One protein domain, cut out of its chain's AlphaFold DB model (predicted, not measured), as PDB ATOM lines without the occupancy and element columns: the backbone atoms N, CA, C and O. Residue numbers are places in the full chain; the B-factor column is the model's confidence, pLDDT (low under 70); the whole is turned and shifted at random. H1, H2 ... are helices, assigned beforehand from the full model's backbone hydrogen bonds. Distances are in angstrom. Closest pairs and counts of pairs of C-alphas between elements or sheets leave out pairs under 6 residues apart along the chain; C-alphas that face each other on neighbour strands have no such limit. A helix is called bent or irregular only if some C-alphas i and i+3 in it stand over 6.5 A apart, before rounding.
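What this domain is: This is residues 26 to 63 and 72 to 168 of the 452 residues of the protein "Mechanosensitive ion channel" of Defluviicoccus vanus (UniProt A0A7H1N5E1). Helices fold back and forth in a loose, flat slab: H1a, H3 and H4 make an up-and-down bundle, each running against the one before, and H5 folds back along H4. At one end the bent H1 runs on as H1b, with H2 beside it; residues 162 to 168, of which 162 to 167 belong to H6, stick out. The 135 printed residues hold six named helices, H1 to H6 in order, and no named strand: all helix, with a radius of gyration of the C-alphas of 17.8 A and spans of 51 by 40 by 22 A.

How they stand to each other: Begin at H1, residues 28 to 63, one helix by its hydrogen bonds but bent: C-alphas 46 and 49 are 6.6 A apart, and arms H1a, residues 28 to 46, and H1b, residues 49 to 63, stand at a shallow tilt of 31 degrees. H3, residues 87 to 105, touches H1a with residues 88 to 96 alone, opposite ways at 28 degrees; the closest C-alphas are those of Ala 44 and Val 88, 5.2 A. H4, residues 111 to 132, forms a hairpin with H3; the closest C-alphas, of His 100 and Leu 113, are 5.6 A apart. H5, residues 136 to 154, forms a hairpin with H4 at 9 degrees; look at their closest C-alphas, of Ser 130 and Ala 139, 4.9 A. H2, residues 72 to 83, touches H1b, closest at the C-alphas of Val 55 and Ser 80, 7.2 A. H6, residues 158 to 167, is close to but not clearly touching H5, with the C-alphas of Leu 152 and Leu 158 closest at 4.8 A. Each O i to N i+4 pair is within hydrogen-bond range in H1a, H1b, H2, H5 and H6; 13 of 15 are in H3 and 17 of 18 in H4.

Where its parts are: Find C-alpha 28 at (233.902, 346.982, 230.111); H1a runs 27.0 A from there. H4 spans 31.5 A, and H3, only just irregular with C-alphas 91 and 94 6.7 A apart, 28.2 A. H6 ends at C-alpha 167, (217.078, 355.050, 266.124).

The domain as a whole: The farthest C-alphas, of Arg 61 and Val 168, are 53.8 A apart. Residues 64 to 71 are not printed, and C-alphas 63 and 72 are 10.2 A apart across the cut; the links printed whole are tight. Mean pLDDT of the printed part is 74.9, with 34 residues under 70, among them 72 to 86.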
ATOM      1  N   LEU A  26     237.085 342.879 235.319       56.66
ATOM      2  CA  LEU A  26     237.400 342.953 233.881       56.66
ATOM      3  C   LEU A  26     236.160 343.240 233.022       56.66
ATOM      4  O   LEU A  26     236.117 342.926 231.832       56.66
ATOM      5  N   THR A  27     235.137 343.851 233.614       65.94
ATOM      6  CA  THR A  27     233.971 344.326 232.872       65.94
ATOM      7  C   THR A  27     234.307 345.604 232.104       65.94
ATOM      8  O   THR A  27     235.035 346.483 232.564       65.94
ATOM      9  N   PHE A  28     233.729 345.763 230.913       67.75
ATOM     10  CA  PHE A  28     233.902 346.982 230.111       67.75
ATOM     11  C   PHE A  28     233.509 348.254 230.896       67.75
ATOM     12  O   PHE A  28     234.134 349.305 230.759       67.75
ATOM     13  N   GLY A  29     232.527 348.132 231.797       71.69
ATOM     14  CA  GLY A  29     232.093 349.201 232.694       71.69
ATOM     15  C   GLY A  29     233.142 349.629 233.724       71.69
ATOM     16  O   GLY A  29     233.265 350.826 233.985       71.69
ATOM     17  N   THR A  30     233.921 348.712 234.306       75.50
ATOM     18  CA  THR A  30     234.999 349.059 235.253       75.50
ATOM     19  C   THR A  30     236.188 349.696 234.541       75.50
ATOM     20  O   THR A  30     236.745 350.669 235.049       75.50
ATOM     21  N   PHE A  31     236.505 349.259 233.319       76.88
ATOM     22  CA  PHE A  31     237.537 349.900 232.499       76.88
ATOM     23  C   PHE A  31     237.200 351.365 232.170       76.88
ATOM     24  O   PHE A  31     238.043 352.247 232.342       76.88
ATOM     25  N   ILE A  32     235.949 351.650 231.784       80.38
ATOM     26  CA  ILE A  32     235.472 353.026 231.557       80.38
ATOM     27  C   ILE A  32     235.560 353.857 232.843       80.38
ATOM     28  O   ILE A  32     236.023 354.995 232.806       80.38
ATOM     29  N   GLN A  33     235.164 353.302 233.992       80.69
ATOM     30  CA  GLN A  33     235.254 354.009 235.273       80.69
ATOM     31  C   GLN A  33     236.710 354.343 235.645       80.69
ATOM     32  O   GLN A  33     236.993 355.479 236.030       80.69
ATOM     33  N   CYS A  34     237.649 353.406 235.477       81.25
ATOM     34  CA  CYS A  34     239.078 353.653 235.689       81.25
ATOM     35  C   CYS A  34     239.624 354.718 234.726       81.25
ATOM     36  O   CYS A  34     240.375 355.595 235.154       81.25
ATOM     37  N   LEU A  35     239.205 354.697 233.457       84.56
ATOM     38  CA  LEU A  35     239.582 355.708 232.469       84.56
ATOM     39  C   LEU A  35     239.064 357.101 232.856       84.56
ATOM     40  O   LEU A  35     239.815 358.074 232.780       84.56
ATOM     41  N   ILE A  36     237.820 357.209 233.337       83.38
ATOM     42  CA  ILE A  36     237.246 358.463 233.852       83.38
ATOM     43  C   ILE A  36     238.054 358.967 235.055       83.38
ATOM     44  O   ILE A  36     238.416 360.141 235.109       83.38
ATOM     45  N   ILE A  37     238.405 358.090 236.000       84.50
ATOM     46  CA  ILE A  37     239.194 358.474 237.180       84.50
ATOM     47  C   ILE A  37     240.579 358.992 236.775       84.50
ATOM     48  O   ILE A  37     241.013 360.039 237.265       84.50
ATOM     49  N   ILE A  38     241.265 358.291 235.870       83.69
ATOM     50  CA  ILE A  38     242.603 358.663 235.393       83.69
ATOM     51  C   ILE A  38     242.551 359.984 234.621       83.69
ATOM     52  O   ILE A  38     243.336 360.886 234.906       83.69
ATOM     53  N   THR A  39     241.608 360.139 233.690       83.12
ATOM     54  CA  THR A  39     241.479 361.363 232.879       83.12
ATOM     55  C   THR A  39     241.135 362.582 233.730       83.12
ATOM     56  O   THR A  39     241.786 363.618 233.587       83.12
ATOM     57  N   VAL A  40     240.199 362.458 234.676       84.06
ATOM     58  CA  VAL A  40     239.864 363.540 235.615       84.06
ATOM     59  C   VAL A  40     241.049 363.878 236.522       84.06
ATOM     60  O   VAL A  40     241.321 365.054 236.762       84.06
ATOM     61  N   SER A  41     241.802 362.877 236.987       81.88
ATOM     62  CA  SER A  41     242.983 363.102 237.829       81.88
ATOM     63  C   SER A  41     244.111 363.805 237.066       81.88
ATOM     64  O   SER A  41     244.701 364.750 237.585       81.88
ATOM     65  N   ILE A  42     244.377 363.406 235.816       81.31
ATOM     66  CA  ILE A  42     245.378 364.045 234.949       81.31
ATOM     67  C   ILE A  42     244.963 365.483 234.621       81.31
ATOM     68  O   ILE A  42     245.775 366.400 234.757       81.31
ATOM     69  N   ALA A  43     243.696 365.711 234.266       81.56
ATOM     70  CA  ALA A  43     243.174 367.054 234.019       81.56
ATOM     71  C   ALA A  43     243.316 367.950 235.262       81.56
ATOM     72  O   ALA A  43     243.790 369.084 235.168       81.56
ATOM     73  N   ALA A  44     243.003 367.424 236.450       81.62
ATOM     74  CA  ALA A  44     243.201 368.136 237.707       81.62
ATOM     75  C   ALA A  44     244.687 368.437 237.987       81.62
ATOM     76  O   ALA A  44     245.008 369.538 238.440       81.62
ATOM     77  N   MET A  45     245.607 367.514 237.672       80.81
ATOM     78  CA  MET A  45     247.058 367.735 237.781       80.81
ATOM     79  C   MET A  45     247.576 368.801 236.811       80.81
ATOM     80  O   MET A  45     248.489 369.539 237.172       80.81
ATOM     81  N   MET A  46     246.995 368.929 235.617       81.00
ATOM     82  CA  MET A  46     247.371 369.967 234.649       81.00
ATOM     83  C   MET A  46     246.847 371.358 235.035       81.00
ATOM     84  O   MET A  46     247.529 372.359 234.819       81.00
ATOM     85  N   ILE A  47     245.657 371.432 235.637       79.75
ATOM     86  CA  ILE A  47     245.017 372.699 236.030       79.75
ATOM     87  C   ILE A  47     245.570 373.221 237.367       79.75
ATOM     88  O   ILE A  47     245.697 374.433 237.569       79.75
ATOM     89  N   ALA A  48     245.952 372.326 238.282       77.69
ATOM     90  CA  ALA A  48     246.426 372.685 239.619       77.69
ATOM     91  C   ALA A  48     247.612 373.683 239.646       77.69
ATOM     92  O   ALA A  48     247.556 374.636 240.433       77.69
ATOM     93  N   PRO A  49     248.655 373.568 238.797       77.00
ATOM     94  CA  PRO A  49     249.739 374.546 238.718       77.00
ATOM     95  C   PRO A  49     249.252 375.951 238.355       77.00
ATOM     96  O   PRO A  49     249.688 376.912 238.991       77.00
ATOM     97  N   ALA A  50     248.314 376.075 237.410       77.62
ATOM     98  CA  ALA A  50     247.749 377.357 236.986       77.62
ATOM     99  C   ALA A  50     246.942 378.017 238.113       77.62
ATOM    100  O   ALA A  50     247.156 379.189 238.429       77.62
ATOM    101  N   VAL A  51     246.096 377.242 238.799       70.19
ATOM    102  CA  VAL A  51     245.319 377.713 239.959       70.19
ATOM    103  C   VAL A  51     246.247 378.120 241.109       70.19
ATOM    104  O   VAL A  51     246.102 379.202 241.677       70.19
ATOM    105  N   SER A  52     247.269 377.313 241.419       68.69
ATOM    106  CA  SER A  52     248.259 377.638 242.458       68.69
ATOM    107  C   SER A  52     249.123 378.860 242.106       68.69
ATOM    108  O   SER A  52     249.598 379.575 242.994       68.69
ATOM    109  N   GLY A  53     249.358 379.099 240.813       67.62
ATOM    110  CA  GLY A  53     250.059 380.266 240.286       67.62
ATOM    111  C   GLY A  53     249.220 381.534 240.417       67.62
ATOM    112  O   GLY A  53     249.718 382.539 240.918       67.62
ATOM    113  N   TRP A  54     247.935 381.459 240.066       71.31
ATOM    114  CA  TRP A  54     246.974 382.554 240.204       71.31
ATOM    115  C   TRP A  54     246.751 382.965 241.668       71.31
ATOM    116  O   TRP A  54     246.790 384.147 242.001       71.31
ATOM    117  N   VAL A  55     246.632 381.996 242.581       66.94
ATOM    118  CA  VAL A  55     246.538 382.272 244.026       66.94
ATOM    119  C   VAL A  55     247.812 382.954 244.550       66.94
ATOM    120  O   VAL A  55     247.732 383.876 245.363       66.94
ATOM    121  N   ARG A  56     248.998 382.557 244.060       66.62
ATOM    122  CA  ARG A  56     250.278 383.202 244.410       66.62
ATOM    123  C   ARG A  56     250.388 384.632 243.887       66.62
ATOM    124  O   ARG A  56     250.906 385.489 244.599       66.62
ATOM    125  N   THR A  57     249.945 384.908 242.663       68.06
ATOM    126  CA  THR A  57     250.006 386.261 242.087       68.06
ATOM    127  C   THR A  57     248.983 387.192 242.726       68.06
ATOM    128  O   THR A  57     249.317 388.339 243.015       68.06
ATOM    129  N   TRP A  58     247.788 386.690 243.041       63.38
ATOM    130  CA  TRP A  58     246.800 387.411 243.841       63.38
ATOM    131  C   TRP A  58     247.353 387.767 245.229       63.38
ATOM    132  O   TRP A  58     247.291 388.925 245.637       63.38
ATOM    133  N   HIS A  59     248.012 386.820 245.905       59.91
ATOM    134  CA  HIS A  59     248.686 387.071 247.183       59.91
ATOM    135  C   HIS A  59     249.776 388.146 247.077       59.91
ATOM    136  O   HIS A  59     249.850 389.028 247.925       59.91
ATOM    137  N   ARG A  60     250.613 388.106 246.029       62.38
ATOM    138  CA  ARG A  60     251.670 389.112 245.816       62.38
ATOM    139  C   ARG A  60     251.109 390.522 245.613       62.38
ATOM    140  O   ARG A  60     251.718 391.462 246.106       62.38
ATOM    141  N   ARG A  61     249.962 390.664 244.939       62.53
ATOM    142  CA  ARG A  61     249.283 391.962 244.760       62.53
ATOM    143  C   ARG A  61     248.699 392.503 246.067       62.53
ATOM    144  O   ARG A  61     248.751 393.701 246.302       62.53
ATOM    145  N   VAL A  62     248.189 391.622 246.929       55.12
ATOM    146  CA  VAL A  62     247.652 392.000 248.248       55.12
ATOM    147  C   VAL A  62     248.773 392.358 249.241       55.12
ATOM    148  O   VAL A  62     248.610 393.282 250.035       55.12
ATOM    149  N   ASP A  63     249.926 391.680 249.176       53.44
ATOM    150  CA  ASP A  63     251.100 391.978 250.016       53.44
ATOM    151  C   ASP A  63     251.792 393.304 249.649       53.44
ATOM    152  O   ASP A  63     252.331 393.971 250.532       53.44
ATOM    153  N   THR A  72     247.413 389.148 259.532       44.53
ATOM    154  CA  THR A  72     246.445 388.780 258.478       44.53
ATOM    155  C   THR A  72     247.132 388.062 257.320       44.53
ATOM    156  O   THR A  72     246.625 387.053 256.818       44.53
ATOM    157  N   ASN A  73     248.342 388.512 256.979       52.81
ATOM    158  CA  ASN A  73     249.160 387.878 255.954       52.81
ATOM    159  C   ASN A  73     249.602 386.491 256.422       52.81
ATOM    160  O   ASN A  73     249.662 385.577 255.615       52.81
ATOM    161  N   ALA A  74     249.787 386.256 257.727       53.81
ATOM    162  CA  ALA A  74     250.101 384.926 258.246       53.81
ATOM    163  C   ALA A  74     248.940 383.919 258.110       53.81
ATOM    164  O   ALA A  74     249.199 382.739 257.877       53.81
ATOM    165  N   PHE A  75     247.673 384.342 258.233       46.66
ATOM    166  CA  PHE A  75     246.519 383.450 258.041       46.66
ATOM    167  C   PHE A  75     246.276 383.135 256.564       46.66
ATOM    168  O   PHE A  75     246.148 381.964 256.223       46.66
ATOM    169  N   LEU A  76     246.266 384.146 255.689       50.19
ATOM    170  CA  LEU A  76     246.099 383.945 254.243       50.19
ATOM    171  C   LEU A  76     247.285 383.191 253.629       50.19
ATOM    172  O   LEU A  76     247.079 382.330 252.780       50.19
ATOM    173  N   ARG A  77     248.509 383.432 254.116       56.22
ATOM    174  CA  ARG A  77     249.707 382.660 253.761       56.22
ATOM    175  C   ARG A  77     249.642 381.229 254.271       56.22
ATOM    176  O   ARG A  77     250.035 380.322 253.551       56.22
ATOM    177  N   ARG A  78     249.138 380.992 255.488       57.62
ATOM    178  CA  ARG A  78     248.859 379.623 255.946       57.62
ATOM    179  C   ARG A  78     247.825 378.991 255.023       57.62
ATOM    180  O   ARG A  78     248.141 377.988 254.416       57.62
ATOM    181  N   LEU A  79     246.668 379.612 254.813       54.31
ATOM    182  CA  LEU A  79     245.602 379.083 253.961       54.31
ATOM    183  C   LEU A  79     246.075 378.771 252.529       54.31
ATOM    184  O   LEU A  79     245.766 377.702 252.017       54.31
ATOM    185  N   SER A  80     246.875 379.633 251.897       60.56
ATOM    186  CA  SER A  80     247.419 379.380 250.554       60.56
ATOM    187  C   SER A  80     248.464 378.257 250.532       60.56
ATOM    188  O   SER A  80     248.438 377.425 249.625       60.56
ATOM    189  N   LEU A  81     249.323 378.160 251.553       60.62
ATOM    190  CA  LEU A  81     250.242 377.027 251.740       60.62
ATOM    191  C   LEU A  81     249.493 375.716 252.033       60.62
ATOM    192  O   LEU A  81     249.944 374.651 251.620       60.62
ATOM    193  N   LEU A  82     248.340 375.791 252.706       58.19
ATOM    194  CA  LEU A  82     247.471 374.646 252.981       58.19
ATOM    195  C   LEU A  82     246.721 374.180 251.724       58.19
ATOM    196  O   LEU A  82     246.561 372.979 251.520       58.19
ATOM    197  N   LEU A  83     246.290 375.110 250.867       59.53
ATOM    198  CA  LEU A  83     245.544 374.824 249.637       59.53
ATOM    199  C   LEU A  83     246.436 374.344 248.481       59.53
ATOM    200  O   LEU A  83     245.958 373.619 247.613       59.53
ATOM    201  N   MET A  84     247.730 374.684 248.471       63.72
ATOM    202  CA  MET A  84     248.681 374.245 247.437       63.72
ATOM    203  C   MET A  84     248.700 372.720 247.212       63.72
ATOM    204  O   MET A  84     248.429 372.298 246.086       63.72
ATOM    205  N   PRO A  85     248.952 371.875 248.233       66.44
ATOM    206  CA  PRO A  85     248.948 370.419 248.069       66.44
ATOM    207  C   PRO A  85     247.539 369.815 247.953       66.44
ATOM    208  O   PRO A  85     247.411 368.636 247.635       66.44
ATOM    209  N   LEU A  86     246.489 370.593 248.236       69.69
ATOM    210  CA  LEU A  86     245.083 370.180 248.149       69.69
ATOM    211  C   LEU A  86     244.430 370.530 246.805       69.69
ATOM    212  O   LEU A  86     243.349 370.028 246.521       69.69
ATOM    213  N   SER A  87     245.079 371.346 245.973       72.50
ATOM    214  CA  SER A  87     244.538 371.826 244.696       72.50
ATOM    215  C   SER A  87     244.085 370.693 243.768       72.50
ATOM    216  O   SER A  87     242.937 370.699 243.340       72.50
ATOM    217  N   VAL A  88     244.934 369.689 243.522       78.31
ATOM    218  CA  VAL A  88     244.626 368.533 242.654       78.31
ATOM    219  C   VAL A  88     243.379 367.758 243.115       78.31
ATOM    220  O   VAL A  88     242.434 367.646 242.339       78.31
ATOM    221  N   PRO A  89     243.300 367.248 244.356       80.50
ATOM    222  CA  PRO A  89     242.131 366.490 244.799       80.50
ATOM    223  C   PRO A  89     240.880 367.361 244.944       80.50
ATOM    224  O   PRO A  89     239.795 366.917 244.591       80.50
ATOM    225  N   VAL A  90     241.000 368.618 245.382       81.06
ATOM    226  CA  VAL A  90     239.844 369.533 245.437       81.06
ATOM    227  C   VAL A  90     239.287 369.816 244.038       81.06
ATOM    228  O   VAL A  90     238.074 369.903 243.883       81.06
ATOM    229  N   LEU A  91     240.143 369.909 243.015       81.44
ATOM    230  CA  LEU A  91     239.730 370.052 241.613       81.44
ATOM    231  C   LEU A  91     239.159 368.751 241.029       81.44
ATOM    232  O   LEU A  91     238.256 368.807 240.199       81.44
ATOM    233  N   ALA A  92     239.656 367.589 241.461       83.50
ATOM    234  CA  ALA A  92     239.203 366.280 240.983       83.50
ATOM    235  C   ALA A  92     237.874 365.821 241.614       83.50
ATOM    236  O   ALA A  92     237.133 365.067 240.986       83.50
ATOM    237  N   LEU A  93     237.545 366.266 242.835       85.38
ATOM    238  CA  LEU A  93     236.359 365.800 243.565       85.38
ATOM    239  C   LEU A  93     235.024 366.140 242.862       85.38
ATOM    240  O   LEU A  93     234.236 365.213 242.674       85.38
ATOM    241  N   PRO A  94     234.732 367.393 242.444       86.12
ATOM    242  CA  PRO A  94     233.441 367.723 241.834       86.12
ATOM    243  C   PRO A  94     233.167 366.975 240.518       86.12
ATOM    244  O   PRO A  94     232.077 366.419 240.392       86.12
ATOM    245  N   PRO A  95     234.114 366.872 239.559       84.75
ATOM    246  CA  PRO A  95     233.895 366.099 238.337       84.75
ATOM    247  C   PRO A  95     233.686 364.603 238.601       84.75
ATOM    248  O   PRO A  95     232.825 363.997 237.972       84.75
ATOM    249  N   LEU A  96     234.420 364.007 239.551       86.75
ATOM    250  CA  LEU A  96     234.215 362.603 239.934       86.75
ATOM    251  C   LEU A  96     232.863 362.385 240.617       86.75
ATOM    252  O   LEU A  96     232.216 361.367 240.380       86.75
ATOM    253  N   TRP A  97     232.415 363.338 241.435       86.75
ATOM    254  CA  TRP A  97     231.097 363.295 242.066       86.75
ATOM    255  C   TRP A  97     229.970 363.411 241.031       86.75
ATOM    256  O   TRP A  97     229.019 362.635 241.082       86.75
ATOM    257  N   ILE A  98     230.110 364.300 240.041       85.25
ATOM    258  CA  ILE A  98     229.177 364.412 238.909       85.25
ATOM    259  C   ILE A  98     229.171 363.117 238.089       85.25
ATOM    260  O   ILE A  98     228.103 362.590 237.800       85.25
ATOM    261  N   ALA A  99     230.342 362.564 237.757       84.88
ATOM    262  CA  ALA A  99     230.440 361.303 237.022       84.88
ATOM    263  C   ALA A  99     229.781 360.142 237.784       84.88
ATOM    264  O   ALA A  99     229.081 359.328 237.185       84.88
ATOM    265  N   HIS A 100     229.949 360.095 239.107       84.81
ATOM    266  CA  HIS A 100     229.264 359.135 239.966       84.81
ATOM    267  C   HIS A 100     227.737 359.327 239.950       84.81
ATOM    268  O   HIS A 100     227.014 358.352 239.761       84.81
ATOM    269  N   ALA A 101     227.249 360.565 240.089       82.31
ATOM    270  CA  ALA A 101     225.819 360.878 240.072       82.31
ATOM    271  C   ALA A 101     225.161 360.547 238.721       82.31
ATOM    272  O   ALA A 101     224.076 359.968 238.683       82.31
ATOM    273  N   VAL A 102     225.837 360.853 237.609       84.62
ATOM    274  CA  VAL A 102     225.378 360.515 236.252       84.62
ATOM    275  C   VAL A 102     225.361 359.002 236.043       84.62
ATOM    276  O   VAL A 102     224.371 358.473 235.544       84.62
ATOM    277  N   ALA A 103     226.405 358.286 236.472       82.62
ATOM    278  CA  ALA A 103     226.450 356.827 236.379       82.62
ATOM    279  C   ALA A 103     225.343 356.160 237.213       82.62
ATOM    280  O   ALA A 103     224.755 355.173 236.776       82.62
ATOM    281  N   GLN A 104     225.016 356.720 238.382       83.06
ATOM    282  CA  GLN A 104     223.908 356.251 239.212       83.06
ATOM    283  C   GLN A 104     222.546 356.505 238.545       83.06
ATOM    284  O   GLN A 104     221.718 355.598 238.501       83.06
ATOM    285  N   ALA A 105     222.323 357.703 237.996       81.44
ATOM    286  CA  ALA A 105     221.077 358.062 237.315       81.44
ATOM    287  C   ALA A 105     220.852 357.259 236.020       81.44
ATOM    288  O   ALA A 105     219.716 356.929 235.689       81.44
ATOM    289  N   ALA A 106     221.929 356.908 235.313       83.38
ATOM    290  CA  ALA A 106     221.895 356.083 234.107       83.38
ATOM    291  C   ALA A 106     221.818 354.566 234.392       83.38
ATOM    292  O   ALA A 106     221.780 353.772 233.453       83.38
ATOM    293  N   GLY A 107     221.826 354.147 235.666       76.75
ATOM    294  CA  GLY A 107     221.794 352.732 236.055       76.75
ATOM    295  C   GLY A 107     223.068 351.952 235.709       76.75
ATOM    296  O   GLY A 107     223.046 350.725 235.649       76.75
ATOM    297  N   TRP A 108     224.184 352.639 235.460       79.94
ATOM    298  CA  TRP A 108     225.462 352.009 235.135       79.94
ATOM    299  C   TRP A 108     226.157 351.462 236.387       79.94
ATOM    300  O   TRP A 108     225.920 351.911 237.517       79.94
ATOM    301  N   GLN A 109     227.073 350.508 236.186       77.00
ATOM    302  CA  GLN A 109     228.010 350.103 237.234       77.00
ATOM    303  C   GLN A 109     228.787 351.344 237.699       77.00
ATOM    304  O   GLN A 109     229.411 352.037 236.903       77.00
ATOM    305  N   HIS A 110     228.719 351.645 238.994       80.00
ATOM    306  CA  HIS A 110     229.277 352.875 239.571       80.00
ATOM    307  C   HIS A 110     230.064 352.617 240.861       80.00
ATOM    308  O   HIS A 110     230.398 353.557 241.587       80.00
ATOM    309  N   GLN A 111     230.340 351.349 241.180       79.62
ATOM    310  CA  GLN A 111     230.983 350.962 242.434       79.62
ATOM    311  C   GLN A 111     232.394 351.553 242.541       79.62
ATOM    312  O   GLN A 111     232.716 352.163 243.555       79.62
ATOM    313  N   THR A 112     233.213 351.476 241.488       79.88
ATOM    314  CA  THR A 112     234.590 352.000 241.544       79.88
ATOM    315  C   THR A 112     234.632 353.530 241.596       79.88
ATOM    316  O   THR A 112     235.430 354.091 242.346       79.88
ATOM    317  N   LEU A 113     233.701 354.213 240.915       80.75
ATOM    318  CA  LEU A 113     233.517 355.665 241.037       80.75
ATOM    319  C   LEU A 113     233.094 356.069 242.456       80.75
ATOM    320  O   LEU A 113     233.652 357.013 243.012       80.75
ATOM    321  N   ARG A 114     232.168 355.325 243.077       82.38
ATOM    322  CA  ARG A 114     231.747 355.550 244.470       82.38
ATOM    323  C   ARG A 114     232.931 355.444 245.434       82.38
ATOM    324  O   ARG A 114     233.104 356.309 246.292       82.38
ATOM    325  N   LEU A 115     233.754 354.403 245.282       83.06
ATOM    326  CA  LEU A 115     234.953 354.177 246.099       83.06
ATOM    327  C   LEU A 115     235.976 355.302 245.910       83.06
ATOM    328  O   LEU A 115     236.472 355.848 246.895       83.06
ATOM    329  N   ALA A 116     236.245 355.692 244.660       82.88
ATOM    330  CA  ALA A 116     237.180 356.764 244.335       82.88
ATOM    331  C   ALA A 116     236.745 358.107 244.942       82.88
ATOM    332  O   ALA A 116     237.542 358.753 245.620       82.88
ATOM    333  N   VAL A 117     235.473 358.492 244.784       83.75
ATOM    334  CA  VAL A 117     234.912 359.714 245.386       83.75
ATOM    335  C   VAL A 117     234.998 359.663 246.913       83.75
ATOM    336  O   VAL A 117     235.424 360.634 247.534       83.75
ATOM    337  N   SER A 118     234.649 358.528 247.527       81.12
ATOM    338  CA  SER A 118     234.673 358.359 248.985       81.12
ATOM    339  C   SER A 118     236.080 358.467 249.576       81.12
ATOM    340  O   SER A 118     236.281 359.150 250.582       81.12
ATOM    341  N   LEU A 119     237.059 357.795 248.969       83.94
ATOM    342  CA  LEU A 119     238.453 357.813 249.418       83.94
ATOM    343  C   LEU A 119     239.083 359.190 249.214       83.94
ATOM    344  O   LEU A 119     239.798 359.682 250.087       83.94
ATOM    345  N   LEU A 120     238.781 359.838 248.089       84.00
ATOM    346  CA  LEU A 120     239.283 361.169 247.776       84.00
ATOM    347  C   LEU A 120     238.670 362.227 248.709       84.00
ATOM    348  O   LEU A 120     239.393 363.084 249.216       84.00
ATOM    349  N   ALA A 121     237.378 362.119 249.036       80.00
ATOM    350  CA  ALA A 121     236.732 362.954 250.048       80.00
ATOM    351  C   ALA A 121     237.358 362.758 251.441       80.00
ATOM    352  O   ALA A 121     237.708 363.739 252.099       80.00
ATOM    353  N   ALA A 122     237.570 361.510 251.874       80.56
ATOM    354  CA  ALA A 122     238.216 361.212 253.153       80.56
ATOM    355  C   ALA A 122     239.647 361.765 253.213       80.56
ATOM    356  O   ALA A 122     240.030 362.400 254.196       80.56
ATOM    357  N   TRP A 123     240.417 361.608 252.134       83.44
ATOM    358  CA  TRP A 123     241.759 362.170 252.012       83.44
ATOM    359  C   TRP A 123     241.754 363.701 252.131       83.44
ATOM    360  O   TRP A 123     242.571 364.257 252.870       83.44
ATOM    361  N   ILE A 124     240.810 364.392 251.475       80.62
ATOM    362  CA  ILE A 124     240.653 365.854 251.575       80.62
ATOM    363  C   ILE A 124     240.337 366.260 253.016       80.62
ATOM    364  O   ILE A 124     240.983 367.167 253.542       80.62
ATOM    365  N   VAL A 125     239.397 365.575 253.674       77.88
ATOM    366  CA  VAL A 125     239.019 365.847 255.072       77.88
ATOM    367  C   VAL A 125     240.217 365.677 256.007       77.88
ATOM    368  O   VAL A 125     240.488 366.562 256.821       77.88
ATOM    369  N   ILE A 126     240.988 364.595 255.862       77.31
ATOM    370  CA  ILE A 126     242.199 364.332 256.655       77.31
ATOM    371  C   ILE A 126     243.236 365.436 256.438       77.31
ATOM    372  O   ILE A 126     243.776 366.004 257.394       77.31
ATOM    373  N   ARG A 127     243.518 365.769 255.175       74.62
ATOM    374  CA  ARG A 127     244.523 366.771 254.808       74.62
ATOM    375  C   ARG A 127     244.121 368.162 255.295       74.62
ATOM    376  O   ARG A 127     244.959 368.881 255.825       74.62
ATOM    377  N   LEU A 128     242.850 368.536 255.166       71.62
ATOM    378  CA  LEU A 128     242.339 369.821 255.640       71.62
ATOM    379  C   LEU A 128     242.395 369.899 257.169       71.62
ATOM    380  O   LEU A 128     242.894 370.872 257.729       71.62
ATOM    381  N   THR A 129     241.960 368.841 257.849       68.44
ATOM    382  CA  THR A 129     241.914 368.815 259.310       68.44
ATOM    383  C   THR A 129     243.300 368.817 259.939       68.44
ATOM    384  O   THR A 129     243.552 369.609 260.840       68.44
ATOM    385  N   SER A 130     244.219 367.978 259.450       68.75
ATOM    386  CA  SER A 130     245.607 367.919 259.945       68.75
ATOM    387  C   SER A 130     246.352 369.253 259.838       68.75
ATOM    388  O   SER A 130     247.320 369.492 260.555       68.75
ATOM    389  N   ASN A 131     245.862 370.132 258.969       66.25
ATOM    390  CA  ASN A 131     246.410 371.448 258.709       66.25
ATOM    391  C   ASN A 131     245.709 372.574 259.494       66.25
ATOM    392  O   ASN A 131     246.349 373.570 259.840       66.25
ATOM    393  N   LEU A 132     244.407 372.444 259.772       64.94
ATOM    394  CA  LEU A 132     243.628 373.420 260.549       64.94
ATOM    395  C   LEU A 132     243.755 373.194 262.060       64.94
ATOM    396  O   LEU A 132     243.796 374.153 262.835       64.94
ATOM    397  N   VAL A 133     243.809 371.933 262.480       70.69
ATOM    398  CA  VAL A 133     243.822 371.533 263.882       70.69
ATOM    399  C   VAL A 133     245.264 371.393 264.346       70.69
ATOM    400  O   VAL A 133     245.992 370.494 263.940       70.69
ATOM    401  N   ARG A 134     245.688 372.320 265.208       65.56
ATOM    402  CA  ARG A 134     247.076 372.412 265.684       65.56
ATOM    403  C   ARG A 134     247.465 371.278 266.636       65.56
ATOM    404  O   ARG A 134     248.647 370.989 266.787       65.56
ATOM    405  N   ASP A 135     246.474 370.663 267.274       74.25
ATOM    406  CA  ASP A 135     246.667 369.545 268.185       74.25
ATOM    407  C   ASP A 135     246.684 368.211 267.422       74.25
ATOM    408  O   ASP A 135     245.761 367.858 266.680       74.25
ATOM    409  N   ARG A 136     247.760 367.449 267.635       76.44
ATOM    410  CA  ARG A 136     248.016 366.166 266.983       76.44
ATOM    411  C   ARG A 136     247.018 365.088 267.412       76.44
ATOM    412  O   ARG A 136     246.792 364.158 266.640       76.44
ATOM    413  N   PHE A 137     246.427 365.202 268.601       76.75
ATOM    414  CA  PHE A 137     245.395 364.289 269.088       76.75
ATOM    415  C   PHE A 137     244.120 364.402 268.246       76.75
ATOM    416  O   PHE A 137     243.673 363.425 267.645       76.75
ATOM    417  N   TRP A 138     243.591 365.619 268.115       72.06
ATOM    418  CA  TRP A 138     242.359 365.892 267.374       72.06
ATOM    419  C   TRP A 138     242.503 365.638 265.870       72.06
ATOM    420  O   TRP A 138     241.600 365.073 265.251       72.06
ATOM    421  N   ALA A 139     243.660 365.962 265.286       73.06
ATOM    422  CA  ALA A 139     243.952 365.631 263.892       73.06
ATOM    423  C   ALA A 139     243.917 364.112 263.628       73.06
ATOM    424  O   ALA A 139     243.380 363.679 262.609       73.06
ATOM    425  N   ARG A 140     244.445 363.292 264.553       79.75
ATOM    426  CA  ARG A 140     244.366 361.823 264.450       79.75
ATOM    427  C   ARG A 140     242.940 361.319 264.631       79.75
ATOM    428  O   ARG A 140     242.518 360.476 263.851       79.75
ATOM    429  N   ALA A 141     242.207 361.836 265.614       76.88
ATOM    430  CA  ALA A 141     240.832 361.417 265.878       76.88
ATOM    431  C   ALA A 141     239.932 361.628 264.650       76.88
ATOM    432  O   ALA A 141     239.226 360.715 264.230       76.88
ATOM    433  N   ILE A 142     240.025 362.798 264.015       76.50
ATOM    434  CA  ILE A 142     239.251 363.109 262.807       76.50
ATOM    435  C   ILE A 142     239.721 362.269 261.618       76.50
ATOM    436  O   ILE A 142     238.897 361.845 260.812       76.50
ATOM    437  N   ALA A 143     241.020 361.978 261.512       77.44
ATOM    438  CA  ALA A 143     241.514 361.111 260.452       77.44
ATOM    439  C   ALA A 143     241.006 359.672 260.588       77.44
ATOM    440  O   ALA A 143     240.567 359.083 259.603       77.44
ATOM    441  N   VAL A 144     241.011 359.128 261.806       81.50
ATOM    442  CA  VAL A 144     240.427 357.816 262.111       81.50
ATOM    443  C   VAL A 144     238.931 357.820 261.801       81.50
ATOM    444  O   VAL A 144     238.454 356.915 261.125       81.50
ATOM    445  N   LEU A 145     238.203 358.865 262.201       81.62
ATOM    446  CA  LEU A 145     236.781 359.008 261.891       81.62
ATOM    447  C   LEU A 145     236.519 359.048 260.375       81.62
ATOM    448  O   LEU A 145     235.633 358.350 259.890       81.62
ATOM    449  N   ALA A 146     237.300 359.820 259.616       79.62
ATOM    450  CA  ALA A 146     237.176 359.911 258.162       79.62
ATOM    451  C   ALA A 146     237.422 358.554 257.483       79.62
ATOM    452  O   ALA A 146     236.693 358.191 256.561       79.62
ATOM    453  N   TRP A 147     238.396 357.779 257.971       81.56
ATOM    454  CA  TRP A 147     238.632 356.413 257.503       81.56
ATOM    455  C   TRP A 147     237.507 355.450 257.880       81.56
ATOM    456  O   TRP A 147     237.129 354.631 257.049       81.56
ATOM    457  N   ILE A 148     236.933 355.563 259.080       82.00
ATOM    458  CA  ILE A 148     235.771 354.762 259.498       82.00
ATOM    459  C   ILE A 148     234.566 355.067 258.604       82.00
ATOM    460  O   ILE A 148     233.930 354.148 258.099       82.00
ATOM    461  N   VAL A 149     234.273 356.346 258.355       81.06
ATOM    462  CA  VAL A 149     233.180 356.765 257.461       81.06
ATOM    463  C   VAL A 149     233.425 356.270 256.037       81.06
ATOM    464  O   VAL A 149     232.512 355.728 255.418       81.06
ATOM    465  N   ALA A 150     234.654 356.398 255.528       78.38
ATOM    466  CA  ALA A 150     235.015 355.864 254.220       78.38
ATOM    467  C   ALA A 150     234.831 354.343 254.169       78.38
ATOM    468  O   ALA A 150     234.208 353.855 253.237       78.38
ATOM    469  N   ALA A 151     235.288 353.603 255.181       80.81
ATOM    470  CA  ALA A 151     235.103 352.157 255.274       80.81
ATOM    471  C   ALA A 151     233.614 351.776 255.285       80.81
ATOM    472  O   ALA A 151     233.185 350.957 254.477       80.81
ATOM    473  N   LEU A 152     232.797 352.423 256.118       81.88
ATOM    474  CA  LEU A 152     231.347 352.198 256.160       81.88
ATOM    475  C   LEU A 152     230.669 352.498 254.815       81.88
ATOM    476  O   LEU A 152     229.744 351.789 254.415       81.88
ATOM    477  N   ASN A 153     231.134 353.527 254.100       81.00
ATOM    478  CA  ASN A 153     230.645 353.864 252.765       81.00
ATOM    479  C   ASN A 153     231.078 352.838 251.707       81.00
ATOM    480  O   ASN A 153     230.294 352.477 250.828       81.00
ATOM    481  N   ILE A 154     232.309 352.329 251.809       76.75
ATOM    482  CA  ILE A 154     232.846 351.264 250.951       76.75
ATOM    483  C   ILE A 154     231.967 350.016 251.076       76.75
ATOM    484  O   ILE A 154     231.477 349.521 250.060       76.75
ATOM    485  N   PHE A 155     231.671 349.591 252.309       79.00
ATOM    486  CA  PHE A 155     230.792 348.452 252.594       79.00
ATOM    487  C   PHE A 155     229.305 348.718 252.295       79.00
ATOM    488  O   PHE A 155     228.498 347.798 252.366       79.00
ATOM    489  N   GLY A 156     228.912 349.955 251.962       75.12
ATOM    490  CA  GLY A 156     227.522 350.318 251.661       75.12
ATOM    491  C   GLY A 156     226.585 350.345 252.877       75.12
ATOM    492  O   GLY A 156     225.388 350.564 252.720       75.12
ATOM    493  N   VAL A 157     227.116 350.171 254.090       80.38
ATOM    494  CA  VAL A 157     226.347 350.114 255.350       80.38
ATOM    495  C   VAL A 157     226.242 351.494 256.010       80.38
ATOM    496  O   VAL A 157     225.601 351.653 257.048       80.38
ATOM    497  N   LEU A 158     226.841 352.530 255.415       77.19
ATOM    498  CA  LEU A 158     226.828 353.890 255.954       77.19
ATOM    499  C   LEU A 158     225.401 354.394 256.231       77.19
ATOM    500  O   LEU A 158     225.132 354.887 257.323       77.19
ATOM    501  N   GLY A 159     224.478 354.202 255.282       74.44
ATOM    502  CA  GLY A 159     223.070 354.581 255.445       74.44
ATOM    503  C   GLY A 159     222.395 353.850 256.609       74.44
ATOM    504  O   GLY A 159     221.797 354.491 257.470       74.44
ATOM    505  N   SER A 160     222.570 352.528 256.693       78.31
ATOM    506  CA  SER A 160     222.037 351.700 257.785       78.31
ATOM    507  C   SER A 160     222.650 352.035 259.147       78.31
ATOM    508  O   SER A 160     221.987 351.946 260.175       78.31
ATOM    509  N   THR A 161     223.914 352.462 259.168       79.19
ATOM    510  CA  THR A 161     224.592 352.905 260.392       79.19
ATOM    511  C   THR A 161     224.013 354.230 260.873       79.19
ATOM    512  O   THR A 161     223.750 354.377 262.063       79.19
ATOM    513  N   PHE A 162     223.756 355.180 259.967       76.38
ATOM    514  CA  PHE A 162     223.103 356.444 260.313       76.38
ATOM    515  C   PHE A 162     221.679 356.239 260.827       76.38
ATOM    516  O   PHE A 162     221.311 356.855 261.826       76.38
ATOM    517  N   THR A 163     220.887 355.366 260.198       76.06
ATOM    518  CA  THR A 163     219.521 355.075 260.661       76.06
ATOM    519  C   THR A 163     219.515 354.341 262.001       76.06
ATOM    520  O   THR A 163     218.673 354.649 262.841       76.06
ATOM    521  N   PHE A 164     220.480 353.452 262.255       78.06
ATOM    522  CA  PHE A 164     220.674 352.817 263.563       78.06
ATOM    523  C   PHE A 164     221.102 353.824 264.644       78.06
ATOM    524  O   PHE A 164     220.524 353.867 265.726       78.06
ATOM    525  N   LEU A 165     222.064 354.704 264.357       75.25
ATOM    526  CA  LEU A 165     222.477 355.749 265.302       75.25
ATOM    527  C   LEU A 165     221.368 356.777 265.565       75.25
ATOM    528  O   LEU A 165     221.304 357.350 266.649       75.25
ATOM    529  N   ALA A 166     220.505 357.026 264.580       71.69
ATOM    530  CA  ALA A 166     219.327 357.868 264.739       71.69
ATOM    531  C   ALA A 166     218.206 357.159 265.520       71.69
ATOM    532  O   ALA A 166     217.432 357.823 266.215       71.69
ATOM    533  N   SER A 167     218.105 355.828 265.425       74.50
ATOM    534  CA  SER A 167     217.078 355.050 266.124       74.50
ATOM    535  C   SER A 167     217.383 354.908 267.615       74.50
ATOM    536  O   SER A 167     216.459 355.049 268.422       74.50
ATOM    537  N   VAL A 168     218.664 354.751 267.978       75.38
ATOM    538  CA  VAL A 168     219.174 354.800 269.358       75.38
ATOM    539  C   VAL A 168     219.133 356.247 269.860       75.38
ATOM    540  O   VAL A 168     220.132 356.957 269.895       75.38
TER     541      VAL A 168